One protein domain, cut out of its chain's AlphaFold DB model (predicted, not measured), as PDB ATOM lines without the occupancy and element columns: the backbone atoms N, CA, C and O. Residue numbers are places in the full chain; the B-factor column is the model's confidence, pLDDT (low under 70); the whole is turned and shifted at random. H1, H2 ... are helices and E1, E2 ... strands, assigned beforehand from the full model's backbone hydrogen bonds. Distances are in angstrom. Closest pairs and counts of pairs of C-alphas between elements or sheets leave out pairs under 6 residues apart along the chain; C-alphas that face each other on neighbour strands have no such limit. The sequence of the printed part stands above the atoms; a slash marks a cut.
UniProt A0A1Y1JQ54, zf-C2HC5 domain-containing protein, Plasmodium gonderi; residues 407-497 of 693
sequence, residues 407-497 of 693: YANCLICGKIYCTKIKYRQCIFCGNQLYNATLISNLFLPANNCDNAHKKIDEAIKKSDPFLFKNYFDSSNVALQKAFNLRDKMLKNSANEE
ATOM      1  N   TYR A 407     100.017 120.462 139.182       80.19
ATOM      2  CA  TYR A 407     100.669 121.673 139.671       80.19
ATOM      3  C   TYR A 407     101.544 121.377 140.900       80.19
ATOM      4  O   TYR A 407     102.715 121.757 140.939       80.19
ATOM      5  N   ALA A 408     100.978 120.671 141.881       79.06
ATOM      6  CA  ALA A 408     101.633 120.328 143.140       79.06
ATOM      7  C   ALA A 408     101.031 119.045 143.735       79.06
ATOM      8  O   ALA A 408      99.867 118.726 143.487       79.06
ATOM      9  N   ASN A 409     101.794 118.353 144.577       84.06
ATOM     10  CA  ASN A 409     101.282 117.319 145.475       84.06
ATOM     11  C   ASN A 409     101.514 117.769 146.923       84.06
ATOM     12  O   ASN A 409     102.564 118.334 147.230       84.06
ATOM     13  N   CYS A 410     100.556 117.536 147.821       83.75
ATOM     14  CA  CYS A 410     100.787 117.759 149.244       83.75
ATOM     15  C   CYS A 410     101.585 116.590 149.832       83.75
ATOM     16  O   CYS A 410     101.053 115.491 149.971       83.75
ATOM     17  N   LEU A 411     102.831 116.850 150.237       80.19
ATOM     18  CA  LEU A 411     103.748 115.835 150.776       80.19
ATOM     19  C   LEU A 411     103.280 115.195 152.101       80.19
ATOM     20  O   LEU A 411     103.802 114.152 152.470       80.19
ATOM     21  N   ILE A 412     102.292 115.786 152.789       80.31
ATOM     22  CA  ILE A 412     101.757 115.279 154.066       80.31
ATOM     23  C   ILE A 412     100.481 114.438 153.881       80.31
ATOM     24  O   ILE A 412     100.341 113.396 154.506       80.31
ATOM     25  N   CYS A 413      99.544 114.851 153.016       83.38
ATOM     26  CA  CYS A 413      98.249 114.158 152.846       83.38
ATOM     27  C   CYS A 413      98.015 113.541 151.452       83.38
ATOM     28  O   CYS A 413      96.903 113.109 151.149       83.38
ATOM     29  N   GLY A 414      99.023 113.543 150.572       80.69
ATOM     30  CA  GLY A 414      98.974 112.919 149.241       80.69
ATOM     31  C   GLY A 414      97.977 113.540 148.250       80.69
ATOM     32  O   GLY A 414      97.666 112.939 147.221       80.69
ATOM     33  N   LYS A 415      97.418 114.718 148.555       83.25
ATOM     34  CA  LYS A 415      96.413 115.381 147.710       83.25
ATOM     35  C   LYS A 415      97.075 116.071 146.515       83.25
ATOM     36  O   LYS A 415      97.846 117.018 146.680       83.25
ATOM     37  N   ILE A 416      96.711 115.613 145.315       84.69
ATOM     38  CA  ILE A 416      97.211 116.108 144.028       84.69
ATOM     39  C   ILE A 416      96.385 117.313 143.560       84.69
ATOM     40  O   ILE A 416      95.174 117.217 143.359       84.69
ATOM     41  N   TYR A 417      97.063 118.430 143.317       83.06
ATOM     42  CA  TYR A 417      96.496 119.670 142.795       83.06
ATOM     43  C   TYR A 417      96.871 119.858 141.327       83.06
ATOM     44  O   TYR A 417      98.012 119.630 140.930       83.06
ATOM     45  N   CYS A 418      95.918 120.312 140.515       85.31
ATOM     46  CA  CYS A 418      96.128 120.628 139.101       85.31
ATOM     47  C   CYS A 418      96.224 122.143 138.860       85.31
ATOM     48  O   CYS A 418      95.860 122.940 139.721       85.31
ATOM     49  N   THR A 419      96.636 122.570 137.666       80.75
ATOM     50  CA  THR A 419      96.840 123.993 137.307       80.75
ATOM     51  C   THR A 419      95.608 124.902 137.425       80.75
ATOM     52  O   THR A 419      95.771 126.123 137.476       80.75
ATOM     53  N   LYS A 420      94.391 124.344 137.523       76.88
ATOM     54  CA  LYS A 420      93.156 125.082 137.868       76.88
ATOM     55  C   LYS A 420      93.040 125.436 139.361       76.88
ATOM     56  O   LYS A 420      92.254 126.312 139.702       76.88
ATOM     57  N   ILE A 421      93.818 124.796 140.236       72.31
ATOM     58  CA  ILE A 421      93.865 125.053 141.681       72.31
ATOM     59  C   ILE A 421      95.262 125.571 142.057       72.31
ATOM     60  O   ILE A 421      96.143 124.811 142.452       72.31
ATOM     61  N   LYS A 422      95.469 126.888 141.955       68.56
ATOM     62  CA  LYS A 422      96.726 127.552 142.350       68.56
ATOM     63  C   LYS A 422      96.650 128.107 143.777       68.56
ATOM     64  O   LYS A 422      96.700 129.319 143.977       68.56
ATOM     65  N   TYR A 423      96.510 127.225 144.767       71.31
ATOM     66  CA  TYR A 423      96.697 127.589 146.178       71.31
ATOM     67  C   TYR A 423      98.162 127.416 146.594       71.31
ATOM     68  O   TYR A 423      98.850 126.526 146.103       71.31
ATOM     69  N   ARG A 424      98.630 128.251 147.531       73.88
ATOM     70  CA  ARG A 424      99.957 128.110 148.167       73.88
ATOM     71  C   ARG A 424      99.977 127.060 149.286       73.88
ATOM     72  O   ARG A 424     101.044 126.680 149.748       73.88
ATOM     73  N   GLN A 425      98.808 126.615 149.736       82.19
ATOM     74  CA  GLN A 425      98.607 125.707 150.864       82.19
ATOM     75  C   GLN A 425      97.571 124.643 150.499       82.19
ATOM     76  O   GLN A 425      96.716 124.855 149.636       82.19
ATOM     77  N   CYS A 426      97.666 123.488 151.146       83.94
ATOM     78  CA  CYS A 426      96.762 122.371 150.957       83.94
ATOM     79  C   CYS A 426      95.406 122.666 151.607       83.94
ATOM     80  O   CYS A 426      95.328 122.847 152.819       83.94
ATOM     81  N   ILE A 427      94.328 122.617 150.820       81.62
ATOM     82  CA  ILE A 427      92.948 122.822 151.293       81.62
ATOM     83  C   ILE A 427      92.575 121.811 152.393       81.62
ATOM     84  O   ILE A 427      91.817 122.134 153.298       81.62
ATOM     85  N   PHE A 428      93.116 120.588 152.329       79.81
ATOM     86  CA  PHE A 428      92.755 119.492 153.235       79.81
ATOM     87  C   PHE A 428      93.534 119.460 154.558       79.81
ATOM     88  O   PHE A 428      93.074 118.813 155.490       79.81
ATOM     89  N   CYS A 429      94.716 120.083 154.649       83.12
ATOM     90  CA  CYS A 429      95.557 119.984 155.854       83.12
ATOM     91  C   CYS A 429      96.408 121.232 156.160       83.12
ATOM     92  O   CYS A 429      97.362 121.139 156.926       83.12
ATOM     93  N   GLY A 430      96.150 122.375 155.514       78.06
ATOM     94  CA  GLY A 430      96.848 123.656 155.725       78.06
ATOM     95  C   GLY A 430      98.309 123.728 155.250       78.06
ATOM     96  O   GLY A 430      98.788 124.803 154.894       78.06
ATOM     97  N   ASN A 431      99.016 122.596 155.194       81.62
ATOM     98  CA  ASN A 431     100.445 122.526 154.881       81.62
ATOM     99  C   ASN A 431     100.790 123.109 153.504       81.62
ATOM    100  O   ASN A 431     100.029 122.981 152.541       81.62
ATOM    101  N   GLN A 432     101.954 123.753 153.414       80.50
ATOM    102  CA  GLN A 432     102.395 124.457 152.214       80.50
ATOM    103  C   GLN A 432     102.554 123.507 151.015       80.50
ATOM    104  O   GLN A 432     102.996 122.366 151.147       80.50
ATOM    105  N   LEU A 433     102.157 123.987 149.835       80.06
ATOM    106  CA  LEU A 433     102.326 123.284 148.567       80.06
ATOM    107  C   LEU A 433     103.591 123.773 147.865       80.06
ATOM    108  O   LEU A 433     103.870 124.973 147.816       80.06
ATOM    109  N   TYR A 434     104.322 122.828 147.282       73.25
ATOM    110  CA  TYR A 434     105.545 123.081 146.531       73.25
ATOM    111  C   TYR A 434     105.330 122.706 145.062       73.25
ATOM    112  O   TYR A 434     104.657 121.721 144.752       73.25
ATOM    113  N   ASN A 435     105.887 123.507 144.151       69.56
ATOM    114  CA  ASN A 435     105.842 123.221 142.716       69.56
ATOM    115  C   ASN A 435     106.589 121.905 142.429       69.56
ATOM    116  O   ASN A 435     107.606 121.629 143.066       69.56
ATOM    117  N   ALA A 436     106.144 121.137 141.431       68.25
ATOM    118  CA  ALA A 436     106.760 119.851 141.077       68.25
ATOM    119  C   ALA A 436     108.292 119.918 140.870       68.25
ATOM    120  O   ALA A 436     108.999 119.015 141.307       68.25
ATOM    121  N   THR A 437     108.810 121.012 140.298       69.38
ATOM    122  CA  THR A 437     110.251 121.247 140.070       69.38
ATOM    123  C   THR A 437     111.076 121.463 141.343       69.38
ATOM    124  O   THR A 437     112.279 121.232 141.341       69.38
ATOM    125  N   LEU A 438     110.458 121.892 142.448       68.62
ATOM    126  CA  LEU A 438     111.132 121.970 143.751       68.62
ATOM    127  C   LEU A 438     111.163 120.596 144.436       68.62
ATOM    128  O   LEU A 438     112.108 120.282 145.151       68.62
ATOM    129  N   ILE A 439     110.141 119.769 144.189       68.56
ATOM    130  CA  ILE A 439     110.033 118.411 144.738       68.56
ATOM    131  C   ILE A 439     110.995 117.453 144.016       68.56
ATOM    132  O   ILE A 439     111.634 116.640 144.676       68.56
ATOM    133  N   SER A 440     111.160 117.565 142.690       65.00
ATOM    134  CA  SER A 440     112.126 116.749 141.931       65.00
ATOM    135  C   SER A 440     113.559 116.923 142.433       65.00
ATOM    136  O   SER A 440     114.294 115.946 142.562       65.00
ATOM    137  N   ASN A 441     113.935 118.156 142.770       66.19
ATOM    138  CA  ASN A 441     115.283 118.493 143.220       66.19
ATOM    139  C   ASN A 441     115.549 118.029 144.660       66.19
ATOM    140  O   ASN A 441     116.698 117.875 145.051       66.19
ATOM    141  N   LEU A 442     114.498 117.773 145.449       67.94
ATOM    142  CA  LEU A 442     114.606 117.392 146.859       67.94
ATOM    143  C   LEU A 442     115.080 115.943 147.069       67.94
ATOM    144  O   LEU A 442     115.557 115.605 148.145       67.94
ATOM    145  N   PHE A 443     115.003 115.109 146.028       64.38
ATOM    146  CA  PHE A 443     115.502 113.727 146.017       64.38
ATOM    147  C   PHE A 443     116.670 113.531 145.032       64.38
ATOM    148  O   PHE A 443     116.904 112.426 144.531       64.38
ATOM    149  N   LEU A 444     117.397 114.606 144.714       61.09
ATOM    150  CA  LEU A 444     118.619 114.575 143.912       61.09
ATOM    151  C   LEU A 444     119.797 115.084 144.758       61.09
ATOM    152  O   LEU A 444     119.647 116.104 145.431       61.09
ATOM    153  N   PRO A 445     120.970 114.421 144.731       50.59
ATOM    154  CA  PRO A 445     122.159 114.872 145.450       50.59
ATOM    155  C   PRO A 445     122.810 116.066 144.730       50.59
ATOM    156  O   PRO A 445     123.876 115.959 144.127       50.59
ATOM    157  N   ALA A 446     122.146 117.221 144.767       47.38
ATOM    158  CA  ALA A 446     122.727 118.487 144.346       47.38
ATOM    159  C   ALA A 446     123.678 118.995 145.442       47.38
ATOM    160  O   ALA A 446     123.258 119.236 146.573       47.38
ATOM    161  N   ASN A 447     124.954 119.202 145.100       52.31
ATOM    162  CA  ASN A 447     125.991 119.619 146.057       52.31
ATOM    163  C   ASN A 447     125.708 120.979 146.733       52.31
ATOM    164  O   ASN A 447     126.257 121.265 147.793       52.31
ATOM    165  N   ASN A 448     124.811 121.788 146.159       51.78
ATOM    166  CA  ASN A 448     124.296 123.013 146.762       51.78
ATOM    167  C   ASN A 448     122.903 122.764 147.362       51.78
ATOM    168  O   ASN A 448     121.880 122.905 146.692       51.78
ATOM    169  N   CYS A 449     122.864 122.414 148.651       50.66
ATOM    170  CA  CYS A 449     121.630 122.358 149.436       50.66
ATOM    171  C   CYS A 449     121.102 123.782 149.693       50.66
ATOM    172  O   CYS A 449     121.393 124.397 150.725       50.66
ATOM    173  N   ASP A 450     120.333 124.306 148.736       59.19
ATOM    174  CA  ASP A 450     119.714 125.626 148.825       59.19
ATOM    175  C   ASP A 450     118.873 125.794 150.097       59.19
ATOM    176  O   ASP A 450     118.204 124.873 150.577       59.19
ATOM    177  N   ASN A 451     118.790 127.038 150.575       63.78
ATOM    178  CA  ASN A 451     117.948 127.435 151.710       63.78
ATOM    179  C   ASN A 451     116.441 127.148 151.511       63.78
ATOM    180  O   ASN A 451     115.658 127.352 152.438       63.78
ATOM    181  N   ALA A 452     116.019 126.703 150.323       63.09
ATOM    182  CA  ALA A 452     114.684 126.177 150.062       63.09
ATOM    183  C   ALA A 452     114.483 124.758 150.628       63.09
ATOM    184  O   ALA A 452     113.448 124.510 151.242       63.09
ATOM    185  N   HIS A 453     115.464 123.857 150.487       69.31
ATOM    186  CA  HIS A 453     115.349 122.457 150.919       69.31
ATOM    187  C   HIS A 453     115.207 122.360 152.436       69.31
ATOM    188  O   HIS A 453     114.182 121.891 152.920       69.31
ATOM    189  N   LYS A 454     116.120 122.993 153.183       71.62
ATOM    190  CA  LYS A 454     116.066 123.066 154.656       71.62
ATOM    191  C   LYS A 454     114.730 123.617 155.179       71.62
ATOM    192  O   LYS A 454     114.234 123.164 156.203       71.62
ATOM    193  N   LYS A 455     114.100 124.558 154.457       72.31
ATOM    194  CA  LYS A 455     112.772 125.104 154.803       72.31
ATOM    195  C   LYS A 455     111.619 124.142 154.506       72.31
ATOM    196  O   LYS A 455     110.603 124.217 155.192       72.31
ATOM    197  N   ILE A 456     111.753 123.262 153.513       74.44
ATOM    198  CA  ILE A 456     110.808 122.164 153.266       74.44
ATOM    199  C   ILE A 456     110.977 121.102 154.357       74.44
ATOM    200  O   ILE A 456     109.996 120.741 155.000       74.44
ATOM    201  N   ASP A 457     112.213 120.693 154.637       74.56
ATOM    202  CA  ASP A 457     112.558 119.705 155.665       74.56
ATOM    203  C   ASP A 457     112.057 120.133 157.051       74.56
ATOM    204  O   ASP A 457     111.383 119.370 157.742       74.56
ATOM    205  N   GLU A 458     112.293 121.391 157.439       76.88
ATOM    206  CA  GLU A 458     111.742 121.973 158.664       76.88
ATOM    207  C   GLU A 458     110.209 122.025 158.675       76.88
ATOM    208  O   GLU A 458     109.609 121.800 159.725       76.88
ATOM    209  N   ALA A 459     109.562 122.347 157.550       75.00
ATOM    210  CA  ALA A 459     108.104 122.412 157.473       75.00
ATOM    211  C   ALA A 459     107.467 121.018 157.585       75.00
ATOM    212  O   ALA A 459     106.464 120.858 158.281       75.00
ATOM    213  N   ILE A 460     108.074 119.998 156.970       77.00
ATOM    214  CA  ILE A 460     107.668 118.595 157.111       77.00
ATOM    215  C   ILE A 460     107.911 118.137 158.553       77.00
ATOM    216  O   ILE A 460     106.979 117.682 159.203       77.00
ATOM    217  N   LYS A 461     109.099 118.375 159.121       80.94
ATOM    218  CA  LYS A 461     109.429 118.033 160.518       80.94
ATOM    219  C   LYS A 461     108.507 118.687 161.558       80.94
ATOM    220  O   LYS A 461     108.294 118.108 162.619       80.94
ATOM    221  N   LYS A 462     107.964 119.877 161.268       79.94
ATOM    222  CA  LYS A 462     106.990 120.591 162.119       79.94
ATOM    223  C   LYS A 462     105.539 120.134 161.916       79.94
ATOM    224  O   LYS A 462     104.735 120.352 162.814       79.94
ATOM    225  N   SER A 463     105.196 119.535 160.771       76.31
ATOM    226  CA  SER A 463     103.824 119.104 160.449       76.31
ATOM    227  C   SER A 463     103.590 117.602 160.629       76.31
ATOM    228  O   SER A 463     102.516 117.217 161.079       76.31
ATOM    229  N   ASP A 464     104.592 116.766 160.348       78.94
ATOM    230  CA  ASP A 464     104.608 115.337 160.662       78.94
ATOM    231  C   ASP A 464     106.051 114.848 160.963       78.94
ATOM    232  O   ASP A 464     106.836 114.553 160.051       78.94
ATOM    233  N   PRO A 465     106.422 114.725 162.255       80.19
ATOM    234  CA  PRO A 465     107.727 114.203 162.668       80.19
ATOM    235  C   PRO A 465     107.991 112.738 162.273       80.19
ATOM    236  O   PRO A 465     109.153 112.332 162.198       80.19
ATOM    237  N   PHE A 466     106.950 111.931 162.040       79.94
ATOM    238  CA  PHE A 466     107.070 110.518 161.674       79.94
ATOM    239  C   PHE A 466     107.355 110.355 160.176       79.94
ATOM    240  O   PHE A 466     108.280 109.627 159.806       79.94
ATOM    241  N   LEU A 467     106.639 111.088 159.314       78.62
ATOM    242  CA  LEU A 467     106.965 111.168 157.887       78.62
ATOM    243  C   LEU A 467     108.372 111.734 157.679       78.62
ATOM    244  O   LEU A 467     109.133 111.166 156.894       78.62
ATOM    245  N   PHE A 468     108.757 112.779 158.426       81.56
ATOM    246  CA  PHE A 468     110.124 113.303 158.385       81.56
ATOM    247  C   PHE A 468     111.163 112.203 158.655       81.56
ATOM    248  O   PHE A 468     112.017 111.937 157.810       81.56
ATOM    249  N   LYS A 469     111.041 111.502 159.793       81.44
ATOM    250  CA  LYS A 469     111.985 110.454 160.218       81.44
ATOM    251  C   LYS A 469     112.129 109.302 159.213       81.44
ATOM    252  O   LYS A 469     113.192 108.689 159.133       81.44
ATOM    253  N   ASN A 470     111.076 108.984 158.462       77.38
ATOM    254  CA  ASN A 470     111.065 107.830 157.559       77.38
ATOM    255  C   ASN A 470     111.459 108.159 156.109       77.38
ATOM    256  O   ASN A 470     112.019 107.291 155.441       77.38
ATOM    257  N   TYR A 471     111.194 109.379 155.629       75.12
ATOM    258  CA  TYR A 471     111.325 109.731 154.205       75.12
ATOM    259  C   TYR A 471     112.257 110.917 153.904       75.12
ATOM    260  O   TYR A 471     112.613 111.109 152.744       75.12
ATOM    261  N   PHE A 472     112.660 111.693 154.919       77.12
ATOM    262  CA  PHE A 472     113.441 112.932 154.750       77.12
ATOM    263  C   PHE A 472     114.661 113.028 155.687       77.12
ATOM    264  O   PHE A 472     115.581 113.798 155.432       77.12
ATOM    265  N   ASP A 473     114.702 112.243 156.764       79.69
ATOM    266  CA  ASP A 473     115.817 112.223 157.711       79.69
ATOM    267  C   ASP A 473     117.032 111.469 157.143       79.69
ATOM    268  O   ASP A 473     117.086 110.237 157.140       79.69
ATOM    269  N   SER A 474     118.046 112.222 156.706       75.12
ATOM    270  CA  SER A 474     119.309 111.697 156.169       75.12
ATOM    271  C   SER A 474     120.096 110.795 157.131       75.12
ATOM    272  O   SER A 474     121.020 110.117 156.682       75.12
ATOM    273  N   SER A 475     119.767 110.753 158.430       78.12
ATOM    274  CA  SER A 475     120.363 109.806 159.387       78.12
ATOM    275  C   SER A 475     119.728 108.406 159.343       78.12
ATOM    276  O   SER A 475     120.269 107.456 159.911       78.12
ATOM    277  N   ASN A 476     118.597 108.241 158.649       83.62
ATOM    278  CA  ASN A 476     117.889 106.970 158.576       83.62
ATOM    279  C   ASN A 476     118.616 105.962 157.662       83.62
ATOM    280  O   ASN A 476     118.607 106.060 156.435       83.62
ATOM    281  N   VAL A 477     119.191 104.926 158.279       84.38
ATOM    282  CA  VAL A 477     119.936 103.842 157.610       84.38
ATOM    283  C   VAL A 477     119.103 103.096 156.554       84.38
ATOM    284  O   VAL A 477     119.660 102.606 155.572       84.38
ATOM    285  N   ALA A 478     117.778 102.994 156.714       82.25
ATOM    286  CA  ALA A 478     116.913 102.374 155.708       82.25
ATOM    287  C   ALA A 478     116.729 103.281 154.479       82.25
ATOM    288  O   ALA A 478     116.788 102.800 153.347       82.25
ATOM    289  N   LEU A 479     116.594 104.594 154.697       83.62
ATOM    290  CA  LEU A 479     116.491 105.596 153.636       83.62
ATOM    291  C   LEU A 479     117.805 105.706 152.841       83.62
ATOM    292  O   LEU A 479     117.785 105.658 151.612       83.62
ATOM    293  N   GLN A 480     118.956 105.722 153.523       83.50
ATOM    294  CA  GLN A 480     120.274 105.660 152.871       83.50
ATOM    295  C   GLN A 480     120.441 104.392 152.015       83.50
ATOM    296  O   GLN A 480     120.929 104.464 150.890       83.50
ATOM    297  N   LYS A 481     119.997 103.224 152.505       85.38
ATOM    298  CA  LYS A 481     120.009 101.974 151.722       85.38
ATOM    299  C   LYS A 481     119.113 102.051 150.482       85.38
ATOM    300  O   LYS A 481     119.502 101.526 149.442       85.38
ATOM    301  N   ALA A 482     117.960 102.715 150.569       84.12
ATOM    302  CA  ALA A 482     117.072 102.925 149.427       84.12
ATOM    303  C   ALA A 482     117.701 103.848 148.365       84.12
ATOM    304  O   ALA A 482     117.670 103.508 147.181       84.12
ATOM    305  N   PHE A 483     118.336 104.957 148.770       81.88
ATOM    306  CA  PHE A 483     119.084 105.819 147.845       81.88
ATOM    307  C   PHE A 483     120.266 105.081 147.203       81.88
ATOM    308  O   PHE A 483     120.364 105.051 145.982       81.88
ATOM    309  N   ASN A 484     121.089 104.375 147.985       85.75
ATOM    310  CA  ASN A 484     122.209 103.591 147.452       85.75
ATOM    311  C   ASN A 484     121.758 102.511 146.444       85.75
ATOM    312  O   ASN A 484     122.464 102.244 145.470       85.75
ATOM    313  N   LEU A 485     120.585 101.897 146.649       84.88
ATOM    314  CA  LEU A 485     120.007 100.942 145.700       84.88
ATOM    315  C   LEU A 485     119.503 101.628 144.421       84.88
ATOM    316  O   LEU A 485     119.797 101.143 143.330       84.88
ATOM    317  N   ARG A 486     118.800 102.764 144.541       84.88
ATOM    318  CA  ARG A 486     118.378 103.591 143.396       84.88
ATOM    319  C   ARG A 486     119.579 104.029 142.566       84.88
ATOM    320  O   ARG A 486     119.564 103.867 141.353       84.88
ATOM    321  N   ASP A 487     120.618 104.549 143.203       83.62
ATOM    322  CA  ASP A 487     121.780 105.096 142.506       83.62
ATOM    323  C   ASP A 487     122.622 103.978 141.869       83.62
ATOM    324  O   ASP A 487     123.201 104.173 140.800       83.62
ATOM    325  N   LYS A 488     122.622 102.768 142.452       84.31
ATOM    326  CA  LYS A 488     123.124 101.559 141.783       84.31
ATOM    327  C   LYS A 488     122.271 101.188 140.566       84.31
ATOM    328  O   LYS A 488     122.831 100.918 139.512       84.31
ATOM    329  N   MET A 489     120.941 101.205 140.673       78.56
ATOM    330  CA  MET A 489     120.047 100.935 139.536       78.56
ATOM    331  C   MET A 489     120.202 101.966 138.411       78.56
ATOM    332  O   MET A 489     120.219 101.579 137.249       78.56
ATOM    333  N   LEU A 490     120.387 103.250 138.731       80.75
ATOM    334  CA  LEU A 490     120.647 104.302 137.743       80.75
ATOM    335  C   LEU A 490     121.993 104.103 137.032       80.75
ATOM    336  O   LEU A 490     122.051 104.237 135.815       80.75
ATOM    337  N   LYS A 491     123.052 103.712 137.756       80.81
ATOM    338  CA  LYS A 491     124.349 103.349 137.151       80.81
ATOM    339  C   LYS A 491     124.233 102.114 136.255       80.81
ATOM    340  O   LYS A 491     124.669 102.148 135.112       80.81
ATOM    341  N   ASN A 492     123.570 101.057 136.724       76.12
ATOM    342  CA  ASN A 492     123.287  99.868 135.913       76.12
ATOM    343  C   ASN A 492     122.427 100.183 134.672       76.12
ATOM    344  O   ASN A 492     122.596  99.529 133.655       76.12
ATOM    345  N   SER A 493     121.533 101.174 134.741       70.94
ATOM    346  CA  SER A 493     120.704 101.619 133.611       70.94
ATOM    347  C   SER A 493     121.430 102.548 132.629       70.94
ATOM    348  O   SER A 493     120.886 102.809 131.561       70.94
ATOM    349  N   ALA A 494     122.602 103.075 132.992       70.56
ATOM    350  CA  ALA A 494     123.478 103.832 132.096       70.56
ATOM    351  C   ALA A 494     124.560 102.941 131.458       70.56
ATOM    352  O   ALA A 494     125.033 103.234 130.365       70.56
ATOM    353  N   ASN A 495     124.932 101.843 132.125       63.12
ATOM    354  CA  ASN A 495     125.882 100.854 131.624       63.12
ATOM    355  C   ASN A 495     125.140  99.728 130.882       63.12
ATOM    356  O   ASN A 495     124.786  98.710 131.485       63.12
ATOM    357  N   GLU A 496     124.955  99.873 129.567       59.22
ATOM    358  CA  GLU A 496     124.381  98.817 128.711       59.22
ATOM    359  C   GLU A 496     125.145  97.485 128.851       59.22
ATOM    360  O   GLU A 496     124.533  96.426 128.931       59.22
ATOM    361  N   GLU A 497     126.467  97.519 129.044       58.28
ATOM    362  CA  GLU A 497     127.317  96.348 129.337       58.28
ATOM    363  C   GLU A 497     126.869  95.508 130.551       58.28
ATOM    364  O   GLU A 497     127.167  94.321 130.632       58.28
TER     365      GLU A 497
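AT A GLANCE: This is residues 407 to 497 of the 693 residues of the protein "zf-C2HC5 domain-containing protein" of Plasmodium gonderi (UniProt A0A1Y1JQ54). A small, loosely built body has a two-stranded hairpin, E1 and E2, with a long loop at one end and three short helices, H1 to H3, beyond it; from the far side the long helix H4 reaches out as an arm, and residues 484 to 497 stick out free. The loop, residues 419 to 435, folds back so that residues 434 to 435 pair with E1. The printed part has 91 residues with two strands and four helices, in the order E1 E2 H1 H2 H3 H4; the sheet, E1 - E2, is antiparallel, and the class is mostly helix. The whole is only just loose, close to compact, with a radius of gyration of the C-alphas of 15.1 A, and elongated, spanning 48 by 29 by 24 A.

HOW THE PARTS SIT: Start at E1, residues 407 to 409, and E2, residues 416 to 418: they form a hairpin of antiparallel neighbours, their directions at 173 degrees. Look there for N 407 and O 417, 2.8 A apart, and N 417 and O 408, 2.8 A apart, both within hydrogen-bond range. Residues 434 to 435 pair antiparallel with residues 408 to 409 of E1. Next comes H1, residues 436 to 442; its closest C-alpha to E1 is that of Ala 436, 5.5 A from that of Ala 408. H2, residues 451 to 463, is close to H1 but not clearly touching, about perpendicular at 87 degrees; the closest C-alphas, of Leu 442 and His 453, are 6.5 A apart. With residues 457 to 461 alone, H2 touches H3, residues 465 to 471, at a steep tilt of 55 degrees, opposite ways; the closest C-alphas, of Lys 461 and Phe 468, are 5.2 A apart. H4, residues 477 to 494, is close to H3 but not clearly touching: the C-alphas of Tyr 471 and Leu 479, the closest, are 6.6 A apart, at a shallow tilt of 29 degrees, the same way. H4 is apart from H1 and H2. In H3 and H4 every O i to N i+4 pair is within hydrogen-bond range; in H1 2 of 3 are, in H2 8 of 9.

IN THESE COORDINATES: Find C-alpha 407 at (100.669, 121.673, 139.671), where E1 begins. H1 measures 10.1 A, H2 18.6 A and H3 10.2 A from first to last C-alpha. From C-alpha 477 at (119.936, 103.842, 157.610), H4 runs 25.8 A to C-alpha 494 at (123.478, 103.832, 132.096).

THE WHOLE: The two C-alphas farthest apart, of Gly 430 and Glu 497, are 48.7 A apart. The printed part has no cut, and the link E2 to H1 is long, with 17 residues. The model's pLDDT is under 70 at residue 422, residues 435 to 453 and residues 495 to 497.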